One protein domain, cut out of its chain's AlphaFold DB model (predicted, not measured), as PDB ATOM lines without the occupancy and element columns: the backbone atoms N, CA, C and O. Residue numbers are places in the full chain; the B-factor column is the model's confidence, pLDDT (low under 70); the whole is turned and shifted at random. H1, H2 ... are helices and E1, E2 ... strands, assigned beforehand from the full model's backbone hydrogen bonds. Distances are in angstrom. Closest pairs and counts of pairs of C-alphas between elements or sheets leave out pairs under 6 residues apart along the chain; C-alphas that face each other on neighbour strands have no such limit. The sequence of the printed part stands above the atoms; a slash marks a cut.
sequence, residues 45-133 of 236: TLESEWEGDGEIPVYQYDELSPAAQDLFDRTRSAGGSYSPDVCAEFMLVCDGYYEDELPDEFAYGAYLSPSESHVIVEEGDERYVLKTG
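AT A GLANCE: This is residues 45 to 133 of the 236 residues of an uncharacterized protein of Halorubrum sp. Atlit-28R (UniProt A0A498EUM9). With little regular structure, this is a small, twisted four-stranded sheet with H1 near E1 and E4, and a long loop, residues 78 to 117, reaching away to make the length. The printed part has 89 residues, 31 in named elements, in the order E1, E2, H1, E3, E4; the class is mixed. The sheet, E1 E4 E3 E2, is mixed. The whole is compact, radius of gyration of the C-alphas 13.4 A, spanning 41 by 27 by 23 A.

HOW THE PARTS SIT: E1, residues 45 to 47, is antiparallel to E4, residues 126 to 132, with N 45 and O 131 within hydrogen-bond range at 2.8 A. E2, residues 58 to 60, is parallel to E3, residues 118 to 123, with N 59 and O 120 at 2.9 A. H1, residues 66 to 77, comes between E2 and E3 in a strand-helix-strand unit, two parallel neighbour strands with a helix between, its crossover right-handed. H1 only grazes the sheet, with residues 69 to 76; the closest C-alphas of E1 and H1, Thr 45 and Thr 75, are 6.9 A apart. In H1 every O i to N i+4 pair is within range. E3 and E4 form a hairpin at 151 degrees, N 121 and O 128 at 2.9 A.

IN THESE COORDINATES: E1, 6.3 A long from first to last C-alpha, begins at C-alpha 45 (-30.208, -7.475, 41.518). E2 measures 6.9 A, H1 16.3 A and E3 16.4 A. E4, 19.0 A, ends at C-alpha 132 (-34.496, -9.510, 46.104).

THE WHOLE: The C-alphas farthest apart, Phe 90 and Asp 125, are 43.1 A apart. The link from H1 to E3 is long, 40 residues. The printed part has no cut, and no printed residue is under 70 in pLDDT.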
ATOM      1  N   THR A  45     -31.480  -7.310  42.230       92.62
ATOM      2  CA  THR A  45     -30.208  -7.475  41.518       92.62
ATOM      3  C   THR A  45     -30.227  -8.750  40.684       92.62
ATOM      4  O   THR A  45     -30.612  -9.805  41.173       92.62
ATOM      5  N   LEU A  46     -29.819  -8.660  39.420       92.25
ATOM      6  CA  LEU A  46     -29.598  -9.812  38.554       92.25
ATOM      7  C   LEU A  46     -28.182 -10.334  38.774       92.25
ATOM      8  O   LEU A  46     -27.202  -9.618  38.555       92.25
ATOM      9  N   GLU A  47     -28.082 -11.590  39.180       90.50
ATOM     10  CA  GLU A  47     -26.822 -12.306  39.327       90.50
ATOM     11  C   GLU A  47     -26.631 -13.284  38.158       90.50
ATOM     12  O   GLU A  47     -27.589 -13.738  37.526       90.50
ATOM     13  N   SER A  48     -25.373 -13.577  37.821       83.38
ATOM     14  CA  SER A  48     -25.045 -14.439  36.678       83.38
ATOM     15  C   SER A  48     -25.309 -15.919  36.945       83.38
ATOM     16  O   SER A  48     -25.571 -16.667  36.007       83.38
ATOM     17  N   GLU A  49     -25.201 -16.350  38.201       85.06
ATOM     18  CA  GLU A  49     -25.384 -17.741  38.605       85.06
ATOM     19  C   GLU A  49     -25.747 -17.821  40.091       85.06
ATOM     20  O   GLU A  49     -25.361 -16.963  40.882       85.06
ATOM     21  N   TRP A  50     -26.489 -18.863  40.465       83.88
ATOM     22  CA  TRP A  50     -26.775 -19.187  41.857       83.88
ATOM     23  C   TRP A  50     -25.667 -20.093  42.405       83.88
ATOM     24  O   TRP A  50     -25.578 -21.261  42.032       83.88
ATOM     25  N   GLU A  51     -24.834 -19.559  43.297       79.06
ATOM     26  CA  GLU A  51     -23.716 -20.291  43.920       79.06
ATOM     27  C   GLU A  51     -24.033 -20.799  45.346       79.06
ATOM     28  O   GLU A  51     -23.152 -21.314  46.037       79.06
ATOM     29  N   GLY A  52     -25.270 -20.625  45.824       77.56
ATOM     30  CA  GLY A  52     -25.659 -20.940  47.200       77.56
ATOM     31  C   GLY A  52     -26.106 -22.387  47.435       77.56
ATOM     32  O   GLY A  52     -26.529 -23.102  46.528       77.56
ATOM     33  N   ASP A  53     -26.061 -22.806  48.702       71.50
ATOM     34  CA  ASP A  53     -26.625 -24.080  49.149       71.50
ATOM     35  C   ASP A  53     -28.148 -23.950  49.340       71.50
ATOM     36  O   ASP A  53     -28.610 -23.116  50.121       71.50
ATOM     37  N   GLY A  54     -28.931 -24.797  48.666       76.69
ATOM     38  CA  GLY A  54     -30.391 -24.866  48.815       76.69
ATOM     39  C   GLY A  54     -31.147 -24.909  47.485       76.69
ATOM     40  O   GLY A  54     -30.603 -24.583  46.432       76.69
ATOM     41  N   GLU A  55     -32.410 -25.334  47.543       83.00
ATOM     42  CA  GLU A  55     -33.349 -25.206  46.426       83.00
ATOM     43  C   GLU A  55     -33.978 -23.809  46.471       83.00
ATOM     44  O   GLU A  55     -34.480 -23.395  47.516       83.00
ATOM     45  N   ILE A  56     -33.938 -23.095  45.344       89.69
ATOM     46  CA  ILE A  56     -34.588 -21.792  45.170       89.69
ATOM     47  C   ILE A  56     -35.758 -21.923  44.191       89.69
ATOM     48  O   ILE A  56     -35.696 -22.765  43.285       89.69
ATOM     49  N   PRO A  57     -36.840 -21.148  44.369       91.62
ATOM     50  CA  PRO A  57     -38.004 -21.230  43.500       91.62
ATOM     51  C   PRO A  57     -37.643 -20.843  42.061       91.62
ATOM     52  O   PRO A  57     -36.826 -19.951  41.816       91.62
ATOM     53  N   VAL A  58     -38.266 -21.540  41.112       93.62
ATOM     54  CA  VAL A  58     -38.109 -21.314  39.673       93.62
ATOM     55  C   VAL A  58     -39.476 -20.968  39.106       93.62
ATOM     56  O   VAL A  58     -40.423 -21.729  39.300       93.62
ATOM     57  N   TYR A  59     -39.554 -19.842  38.410       94.00
ATOM     58  CA  TYR A  59     -40.755 -19.354  37.748       94.00
ATOM     59  C   TYR A  59     -40.481 -19.170  36.260       94.00
ATOM     60  O   TYR A  59     -39.427 -18.654  35.875       94.00
ATOM     61  N   GLN A  60     -41.439 -19.539  35.414       94.69
ATOM     62  CA  GLN A  60     -41.439 -19.035  34.042       94.69
ATOM     63  C   GLN A  60     -41.909 -17.580  34.051       94.69
ATOM     64  O   GLN A  60     -42.788 -17.216  34.830       94.69
ATOM     65  N   TYR A  61     -41.357 -16.738  33.176       93.56
ATOM     66  CA  TYR A  61     -41.734 -15.320  33.104       93.56
ATOM     67  C   TYR A  61     -43.254 -15.136  32.943       93.56
ATOM     68  O   TYR A  61     -43.849 -14.287  33.601       93.56
ATOM     69  N   ASP A  62     -43.908 -15.991  32.152       94.31
ATOM     70  CA  ASP A  62     -45.359 -15.954  31.932       94.31
ATOM     71  C   ASP A  62     -46.196 -16.400  33.153       94.31
ATOM     72  O   ASP A  62     -47.406 -16.167  33.184       94.31
ATOM     73  N   GLU A  63     -45.581 -17.046  34.149       94.12
ATOM     74  CA  GLU A  63     -46.228 -17.442  35.410       94.12
ATOM     75  C   GLU A  63     -46.174 -16.336  36.469       94.12
ATOM     76  O   GLU A  63     -46.955 -16.369  37.421       94.12
ATOM     77  N   LEU A  64     -45.273 -15.363  36.302       94.75
ATOM     78  CA  LEU A  64     -45.153 -14.219  37.196       94.75
ATOM     79  C   LEU A  64     -46.404 -13.340  37.125       94.75
ATOM     80  O   LEU A  64     -46.969 -13.099  36.053       94.75
ATOM     81  N   SER A  65     -46.810 -12.791  38.268       94.88
ATOM     82  CA  SER A  65     -47.811 -11.734  38.303       94.88
ATOM     83  C   SER A  65     -47.382 -10.529  37.449       94.88
ATOM     84  O   SER A  65     -46.188 -10.254  37.295       94.88
ATOM     85  N   PRO A  66     -48.337  -9.736  36.928       94.75
ATOM     86  CA  PRO A  66     -48.007  -8.534  36.162       94.75
ATOM     87  C   PRO A  66     -47.086  -7.549  36.906       94.75
ATOM     88  O   PRO A  66     -46.280  -6.871  36.275       94.75
ATOM     89  N   ALA A  67     -47.182  -7.477  38.240       92.19
ATOM     90  CA  ALA A  67     -46.304  -6.647  39.067       92.19
ATOM     91  C   ALA A  67     -44.872  -7.210  39.137       92.19
ATOM     92  O   ALA A  67     -43.907  -6.457  39.001       92.19
ATOM     93  N   ALA A  68     -44.726  -8.532  39.286       94.06
ATOM     94  CA  ALA A  68     -43.431  -9.205  39.237       94.06
ATOM     95  C   ALA A  68     -42.744  -9.047  37.875       94.06
ATOM     96  O   ALA A  68     -41.544  -8.771  37.831       94.06
ATOM     97  N   GLN A  69     -43.500  -9.154  36.778       95.25
ATOM     98  CA  GLN A  69     -42.995  -8.907  35.425       95.25
ATOM     99  C   GLN A  69     -42.479  -7.469  35.267       95.25
ATOM    100  O   GLN A  69     -41.339  -7.282  34.841       95.25
ATOM    101  N   ASP A  70     -43.259  -6.459  35.679       94.19
ATOM    102  CA  ASP A  70     -42.848  -5.047  35.578       94.19
ATOM    103  C   ASP A  70     -41.577  -4.757  36.390       94.19
ATOM    104  O   ASP A  70     -40.643  -4.127  35.885       94.19
ATOM    105  N   LEU A  71     -41.495  -5.247  37.631       93.31
ATOM    106  CA  LEU A  71     -40.308  -5.061  38.466       93.31
ATOM    107  C   LEU A  71     -39.081  -5.772  37.888       93.31
ATOM    108  O   LEU A  71     -38.000  -5.183  37.852       93.31
ATOM    109  N   PHE A  72     -39.235  -7.004  37.401       94.50
ATOM    110  CA  PHE A  72     -38.153  -7.743  36.750       94.50
ATOM    111  C   PHE A  72     -37.647  -7.024  35.491       94.50
ATOM    112  O   PHE A  72     -36.437  -6.834  35.316       94.50
ATOM    113  N   ASP A  73     -38.561  -6.544  34.647       94.94
ATOM    114  CA  ASP A  73     -38.226  -5.800  33.434       94.94
ATOM    115  C   ASP A  73     -37.520  -4.481  33.739       94.94
ATOM    116  O   ASP A  73     -36.538  -4.131  33.072       94.94
ATOM    117  N   ARG A  74     -37.947  -3.772  34.789       93.94
ATOM    118  CA  ARG A  74     -37.251  -2.577  35.284       93.94
ATOM    119  C   ARG A  74     -35.832  -2.907  35.716       93.94
ATOM    120  O   ARG A  74     -34.912  -2.226  35.259       93.94
ATOM    121  N   THR A  75     -35.625  -3.965  36.498       93.81
ATOM    122  CA  THR A  75     -34.285  -4.406  36.916       93.81
ATOM    123  C   THR A  75     -33.390  -4.721  35.724       93.81
ATOM    124  O   THR A  75     -32.250  -4.249  35.660       93.81
ATOM    125  N   ARG A  76     -33.910  -5.450  34.733       92.25
ATOM    126  CA  ARG A  76     -33.191  -5.758  33.491       92.25
ATOM    127  C   ARG A  76     -32.832  -4.487  32.721       92.25
ATOM    128  O   ARG A  76     -31.680  -4.305  32.327       92.25
ATOM    129  N   SER A  77     -33.789  -3.577  32.557       93.31
ATOM    130  CA  SER A  77     -33.588  -2.308  31.844       93.31
ATOM    131  C   SER A  77     -32.597  -1.363  32.540       93.31
ATOM    132  O   SER A  77     -31.906  -0.597  31.869       93.31
ATOM    133  N   ALA A  78     -32.477  -1.454  33.868       91.31
ATOM    134  CA  ALA A  78     -31.556  -0.671  34.689       91.31
ATOM    135  C   ALA A  78     -30.110  -1.209  34.684       91.31
ATOM    136  O   ALA A  78     -29.248  -0.680  35.384       91.31
ATOM    137  N   GLY A  79     -29.815  -2.243  33.889       89.25
ATOM    138  CA  GLY A  79     -28.485  -2.852  33.822       89.25
ATOM    139  C   GLY A  79     -28.228  -3.890  34.915       89.25
ATOM    140  O   GLY A  79     -27.071  -4.162  35.225       89.25
ATOM    141  N   GLY A  80     -29.291  -4.466  35.486       90.06
ATOM    142  CA  GLY A  80     -29.209  -5.578  36.431       90.06
ATOM    143  C   GLY A  80     -29.257  -5.187  37.903       90.06
ATOM    144  O   GLY A  80     -29.131  -6.066  38.741       90.06
ATOM    145  N   SER A  81     -29.462  -3.917  38.249       90.12
ATOM    146  CA  SER A  81     -29.742  -3.516  39.631       90.12
ATOM    147  C   SER A  81     -30.764  -2.389  39.657       90.12
ATOM    148  O   SER A  81     -30.634  -1.402  38.935       90.12
ATOM    149  N   TYR A  82     -31.802  -2.557  40.465       90.25
ATOM    150  CA  TYR A  82     -32.904  -1.614  40.599       90.25
ATOM    151  C   TYR A  82     -33.458  -1.679  42.018       90.25
ATOM    152  O   TYR A  82     -33.591  -2.760  42.573       90.25
ATOM    153  N   SER A  83     -33.790  -0.534  42.605       89.38
ATOM    154  CA  SER A  83     -34.495  -0.478  43.883       89.38
ATOM    155  C   SER A  83     -35.807   0.271  43.654       89.38
ATOM    156  O   SER A  83     -35.751   1.429  43.228       89.38
ATOM    157  N   PRO A  84     -36.972  -0.373  43.836       88.94
ATOM    158  CA  PRO A  84     -38.253   0.300  43.764       88.94
ATOM    159  C   PRO A  84     -38.411   1.259  44.946       88.94
ATOM    160  O   PRO A  84     -38.023   0.960  46.076       88.94
ATOM    161  N   ASP A  85     -39.022   2.412  44.683       90.12
ATOM    162  CA  ASP A  85     -39.402   3.352  45.730       90.12
ATOM    163  C   ASP A  85     -40.637   2.806  46.457       90.12
ATOM    164  O   ASP A  85     -41.747   2.817  45.919       90.12
ATOM    165  N   VAL A  86     -40.441   2.298  47.675       90.25
ATOM    166  CA  VAL A  86     -41.529   1.797  48.526       90.25
ATOM    167  C   VAL A  86     -41.921   2.880  49.519       90.25
ATOM    168  O   VAL A  86     -41.085   3.375  50.279       90.25
ATOM    169  N   CYS A  87     -43.187   3.282  49.509       91.56
ATOM    170  CA  CYS A  87     -43.690   4.333  50.384       91.56
ATOM    171  C   CYS A  87     -43.842   3.853  51.827       91.56
ATOM    172  O   CYS A  87     -44.227   2.719  52.098       91.56
ATOM    173  N   ALA A  88     -43.592   4.754  52.773       88.81
ATOM    174  CA  ALA A  88     -43.829   4.487  54.182       88.81
ATOM    175  C   ALA A  88     -45.335   4.386  54.492       88.81
ATOM    176  O   ALA A  88     -46.141   5.146  53.957       88.81
ATOM    177  N   GLU A  89     -45.709   3.520  55.441       87.94
ATOM    178  CA  GLU A  89     -47.112   3.230  55.804       87.94
ATOM    179  C   GLU A  89     -47.952   4.467  56.177       87.94
ATOM    180  O   GLU A  89     -49.175   4.471  56.052       87.94
ATOM    181  N   PHE A  90     -47.323   5.538  56.666       86.38
ATOM    182  CA  PHE A  90     -48.033   6.749  57.083       86.38
ATOM    183  C   PHE A  90     -48.454   7.658  55.919       86.38
ATOM    184  O   PHE A  90     -49.138   8.662  56.154       86.38
ATOM    185  N   MET A  91     -48.006   7.358  54.697       90.81
ATOM    186  CA  MET A  91     -48.262   8.162  53.509       90.81
ATOM    187  C   MET A  91     -49.700   7.987  53.018       90.81
ATOM    188  O   MET A  91     -50.168   6.879  52.778       90.81
ATOM    189  N   LEU A  92     -50.404   9.106  52.816       89.12
ATOM    190  CA  LEU A  92     -51.776   9.088  52.287       89.12
ATOM    191  C   LEU A  92     -51.823   8.886  50.773       89.12
ATOM    192  O   LEU A  92     -52.839   8.454  50.237       89.12
ATOM    193  N   VAL A  93     -50.756   9.284  50.091       90.62
ATOM    194  CA  VAL A  93     -50.584   9.159  48.647       90.62
ATOM    195  C   VAL A  93     -49.173   8.653  48.427       90.62
ATOM    196  O   VAL A  93     -48.249   9.182  49.046       90.62
ATOM    197  N   CYS A  94     -49.034   7.658  47.562       91.31
ATOM    198  CA  CYS A  94     -47.769   7.092  47.130       91.31
ATOM    199  C   CYS A  94     -47.623   7.278  45.618       91.31
ATOM    200  O   CYS A  94     -48.596   7.127  44.878       91.31
ATOM    201  N   ASP A  95     -46.427   7.648  45.168       91.31
ATOM    202  CA  ASP A  95     -46.048   7.719  43.754       91.31
ATOM    203  C   ASP A  95     -45.117   6.569  43.321       91.31
ATOM    204  O   ASP A  95     -44.722   6.509  42.157       91.31
ATOM    205  N   GLY A  96     -44.806   5.658  44.247       89.44
ATOM    206  CA  GLY A  96     -44.104   4.396  44.029       89.44
ATOM    207  C   GLY A  96     -45.006   3.201  44.347       89.44
ATOM    208  O   GLY A  96     -46.149   3.159  43.894       89.44
ATOM    209  N   TYR A  97     -44.498   2.258  45.139       90.00
ATOM    210  CA  TYR A  97     -45.225   1.058  45.566       90.00
ATOM    211  C   TYR A  97     -45.606   1.129  47.041       90.00
ATOM    212  O   TYR A  97     -44.806   1.568  47.877       90.00
ATOM    213  N   TYR A  98     -46.797   0.649  47.381       89.94
ATOM    214  CA  TYR A  98     -47.048   0.198  48.746       89.94
ATOM    215  C   TYR A  98     -46.457  -1.200  48.959       89.94
ATOM    216  O   TYR A  98     -46.314  -1.981  48.021       89.94
ATOM    217  N   GLU A  99     -46.086  -1.518  50.200       87.75
ATOM    218  CA  GLU A  99     -45.475  -2.814  50.525       87.75
ATOM    219  C   GLU A  99     -46.405  -3.996  50.206       87.75
ATOM    220  O   GLU A  99     -45.937  -5.042  49.777       87.75
ATOM    221  N   ASP A 100     -47.722  -3.814  50.331       87.88
ATOM    222  CA  ASP A 100     -48.743  -4.813  49.993       87.88
ATOM    223  C   ASP A 100     -49.035  -4.933  48.487       87.88
ATOM    224  O   ASP A 100     -49.755  -5.840  48.071       87.88
ATOM    225  N   GLU A 101     -48.490  -4.036  47.666       89.62
ATOM    226  CA  GLU A 101     -48.564  -4.102  46.201       89.62
ATOM    227  C   GLU A 101     -47.348  -4.804  45.587       89.62
ATOM    228  O   GLU A 101     -47.329  -5.071  44.380       89.62
ATOM    229  N   LEU A 102     -46.325  -5.092  46.397       90.81
ATOM    230  CA  LEU A 102     -45.166  -5.842  45.946       90.81
ATOM    231  C   LEU A 102     -45.553  -7.306  45.664       90.81
ATOM    232  O   LEU A 102     -46.377  -7.879  46.374       90.81
ATOM    233  N   PRO A 103     -44.973  -7.928  44.624       93.00
ATOM    234  CA  PRO A 103     -45.296  -9.298  44.241       93.00
ATOM    235  C   PRO A 103     -44.868 -10.317  45.301       93.00
ATOM    236  O   PRO A 103     -43.703 -10.346  45.695       93.00
ATOM    237  N   ASP A 104     -45.781 -11.213  45.678       91.69
ATOM    238  CA  ASP A 104     -45.525 -12.310  46.623       91.69
ATOM    239  C   ASP A 104     -44.519 -13.346  46.083       91.69
ATOM    240  O   ASP A 104     -43.978 -14.154  46.842       91.69
ATOM    241  N   GLU A 105     -44.268 -13.358  44.769       92.38
ATOM    242  CA  GLU A 105     -43.280 -14.239  44.141       92.38
ATOM    243  C   GLU A 105     -41.841 -13.917  44.561       92.38
ATOM    244  O   GLU A 105     -40.970 -14.788  44.463       92.38
ATOM    245  N   PHE A 106     -41.589 -12.689  45.025       92.00
ATOM    246  CA  PHE A 106     -40.285 -12.212  45.475       92.00
ATOM    247  C   PHE A 106     -40.299 -11.967  46.983       92.00
ATOM    248  O   PHE A 106     -41.268 -11.462  47.546       92.00
ATOM    249  N   ALA A 107     -39.199 -12.300  47.657       89.56
ATOM    250  CA  ALA A 107     -39.071 -12.035  49.082       89.56
ATOM    251  C   ALA A 107     -38.467 -10.647  49.320       89.56
ATOM    252  O   ALA A 107     -37.448 -10.288  48.725       89.56
ATOM    253  N   TYR A 108     -39.060  -9.900  50.249       88.00
ATOM    254  CA  TYR A 108     -38.606  -8.573  50.649       88.00
ATOM    255  C   TYR A 108     -38.281  -8.536  52.137       88.00
ATOM    256  O   TYR A 108     -38.957  -9.155  52.959       88.00
ATOM    257  N   GLY A 109     -37.225  -7.809  52.494       83.44
ATOM    258  CA  GLY A 109     -36.833  -7.625  53.884       83.44
ATOM    259  C   GLY A 109     -35.329  -7.612  54.124       83.44
ATOM    260  O   GLY A 109     -34.507  -7.957  53.278       83.44
ATOM    261  N   ALA A 110     -34.964  -7.206  55.340       78.06
ATOM    262  CA  ALA A 110     -33.571  -7.073  55.753       78.06
ATOM    263  C   ALA A 110     -32.922  -8.395  56.212       78.06
ATOM    264  O   ALA A 110     -31.699  -8.492  56.233       78.06
ATOM    265  N   TYR A 111     -33.716  -9.405  56.588       77.88
ATOM    266  CA  TYR A 111     -33.239 -10.648  57.214       77.88
ATOM    267  C   TYR A 111     -33.691 -11.890  56.447       77.88
ATOM    268  O   TYR A 111     -34.266 -12.810  57.025       77.88
ATOM    269  N   LEU A 112     -33.441 -11.898  55.142       82.06
ATOM    270  CA  LEU A 112     -33.722 -13.046  54.289       82.06
ATOM    271  C   LEU A 112     -32.508 -13.975  54.250       82.06
ATOM    272  O   LEU A 112     -31.363 -13.525  54.129       82.06
ATOM    273  N   SER A 113     -32.747 -15.279  54.359       83.94
ATOM    274  CA  SER A 113     -31.709 -16.264  54.062       83.94
ATOM    275  C   SER A 113     -31.367 -16.245  52.565       83.94
ATOM    276  O   SER A 113     -32.199 -15.839  51.755       83.94
ATOM    277  N   PRO A 114     -30.165 -16.699  52.158       82.06
ATOM    278  CA  PRO A 114     -29.794 -16.741  50.745       82.06
ATOM    279  C   PRO A 114     -30.818 -17.472  49.867       82.06
ATOM    280  O   PRO A 114     -31.109 -17.013  48.775       82.06
ATOM    281  N   SER A 115     -31.405 -18.572  50.340       83.12
ATOM    282  CA  SER A 115     -32.426 -19.307  49.584       83.12
ATOM    283  C   SER A 115     -33.776 -18.587  49.493       83.12
ATOM    284  O   SER A 115     -34.556 -18.885  48.599       83.12
ATOM    285  N   GLU A 116     -34.078 -17.677  50.423       86.38
ATOM    286  CA  GLU A 116     -35.318 -16.887  50.410       86.38
ATOM    287  C   GLU A 116     -35.189 -15.646  49.530       86.38
ATOM    288  O   GLU A 116     -36.145 -15.279  48.861       86.38
ATOM    289  N   SER A 117     -34.014 -15.008  49.501       88.00
ATOM    290  CA  SER A 117     -33.777 -13.790  48.719       88.00
ATOM    291  C   SER A 117     -33.489 -14.032  47.242       88.00
ATOM    292  O   SER A 117     -33.272 -13.066  46.522       88.00
ATOM    293  N   HIS A 118     -33.442 -15.280  46.769       92.12
ATOM    294  CA  HIS A 118     -33.138 -15.585  45.371       92.12
ATOM    295  C   HIS A 118     -34.266 -16.367  44.725       92.12
ATOM    296  O   HIS A 118     -34.811 -17.310  45.295       92.12
ATOM    297  N   VAL A 119     -34.560 -16.002  43.486       93.31
ATOM    298  CA  VAL A 119     -35.517 -16.682  42.625       93.31
ATOM    299  C   VAL A 119     -34.918 -16.813  41.232       93.31
ATOM    300  O   VAL A 119     -34.088 -16.007  40.806       93.31
ATOM    301  N   ILE A 120     -35.333 -17.839  40.502       94.00
ATOM    302  CA  ILE A 120     -34.924 -18.039  39.114       94.00
ATOM    303  C   ILE A 120     -36.098 -17.702  38.214       94.00
ATOM    304  O   ILE A 120     -37.180 -18.258  38.385       94.00
ATOM    305  N   VAL A 121     -35.861 -16.831  37.237       94.75
ATOM    306  CA  VAL A 121     -36.839 -16.468  36.210       94.75
ATOM    307  C   VAL A 121     -36.360 -16.994  34.861       94.75
ATOM    308  O   VAL A 121     -35.255 -16.674  34.415       94.75
ATOM    309  N   GLU A 122     -37.184 -17.819  34.221       93.94
ATOM    310  CA  GLU A 122     -36.924 -18.390  32.897       93.94
ATOM    311  C   GLU A 122     -37.772 -17.677  31.832       93.94
ATOM    312  O   GLU A 122     -39.001 -17.658  31.911       93.94
ATOM    313  N   GLU A 123     -37.120 -17.097  30.821       91.44
ATOM    314  CA  GLU A 123     -37.760 -16.442  29.672       91.44
ATOM    315  C   GLU A 123     -37.237 -17.099  28.382       91.44
ATOM    316  O   GLU A 123     -36.158 -16.785  27.878       91.44
ATOM    317  N   GLY A 124     -37.981 -18.074  27.851       89.25
ATOM    318  CA  GLY A 124     -37.545 -18.847  26.685       89.25
ATOM    319  C   GLY A 124     -36.308 -19.705  26.978       89.25
ATOM    320  O   GLY A 124     -36.376 -20.618  27.795       89.25
ATOM    321  N   ASP A 125     -35.196 -19.430  26.287       87.25
ATOM    322  CA  ASP A 125     -33.912 -20.127  26.476       87.25
ATOM    323  C   ASP A 125     -32.986 -19.414  27.489       87.25
ATOM    324  O   ASP A 125     -31.869 -19.871  27.749       87.25
ATOM    325  N   GLU A 126     -33.418 -18.277  28.042       90.56
ATOM    326  CA  GLU A 126     -32.641 -17.476  28.985       90.56
ATOM    327  C   GLU A 126     -33.064 -17.751  30.432       90.56
ATOM    328  O   GLU A 126     -34.245 -17.914  30.745       90.56
ATOM    329  N   ARG A 127     -32.076 -17.782  31.331       92.00
ATOM    330  CA  ARG A 127     -32.264 -18.033  32.761       92.00
ATOM    331  C   ARG A 127     -31.611 -16.917  33.556       92.00
ATOM    332  O   ARG A 127     -30.404 -16.704  33.447       92.00
ATOM    333  N   TYR A 128     -32.407 -16.244  34.372       92.88
ATOM    334  CA  TYR A 128     -31.984 -15.120  35.195       92.88
ATOM    335  C   TYR A 128     -32.085 -15.492  36.668       92.88
ATOM    336  O   TYR A 128     -33.110 -16.011  37.108       92.88
ATOM    337  N   VAL A 129     -31.035 -15.216  37.438       93.75
ATOM    338  CA  VAL A 129     -31.086 -15.314  38.900       93.75
ATOM    339  C   VAL A 129     -31.392 -13.923  39.426       93.75
ATOM    340  O   VAL A 129     -30.563 -13.020  39.330       93.75
ATOM    341  N   LEU A 130     -32.608 -13.736  39.926       93.44
ATOM    342  CA  LEU A 130     -33.027 -12.494  40.551       93.44
ATOM    343  C   LEU A 130     -32.843 -12.620  42.056       93.44
ATOM    344  O   LEU A 130     -33.375 -13.525  42.693       93.44
ATOM    345  N   LYS A 131     -32.115 -11.668  42.615       91.56
ATOM    346  CA  LYS A 131     -31.953 -11.491  44.043       91.56
ATOM    347  C   LYS A 131     -32.773 -10.305  44.516       91.56
ATOM    348  O   LYS A 131     -32.593  -9.202  43.997       91.56
ATOM    349  N   THR A 132     -33.629 -10.521  45.504       90.06
ATOM    350  CA  THR A 132     -34.496  -9.510  46.104       90.06
ATOM    351  C   THR A 132     -34.232  -9.393  47.597       90.06
ATOM    352  O   THR A 132     -34.210 -10.387  48.319       90.06
ATOM    353  N   GLY A 133     -34.018  -8.164  48.064       78.50
ATOM    354  CA  GLY A 133     -33.733  -7.879  49.466       78.50
ATOM    355  C   GLY A 133     -32.348  -8.358  49.918       78.50
ATOM    356  O   GLY A 133     -31.963  -9.516  49.760       78.50
TER     357      GLY A 133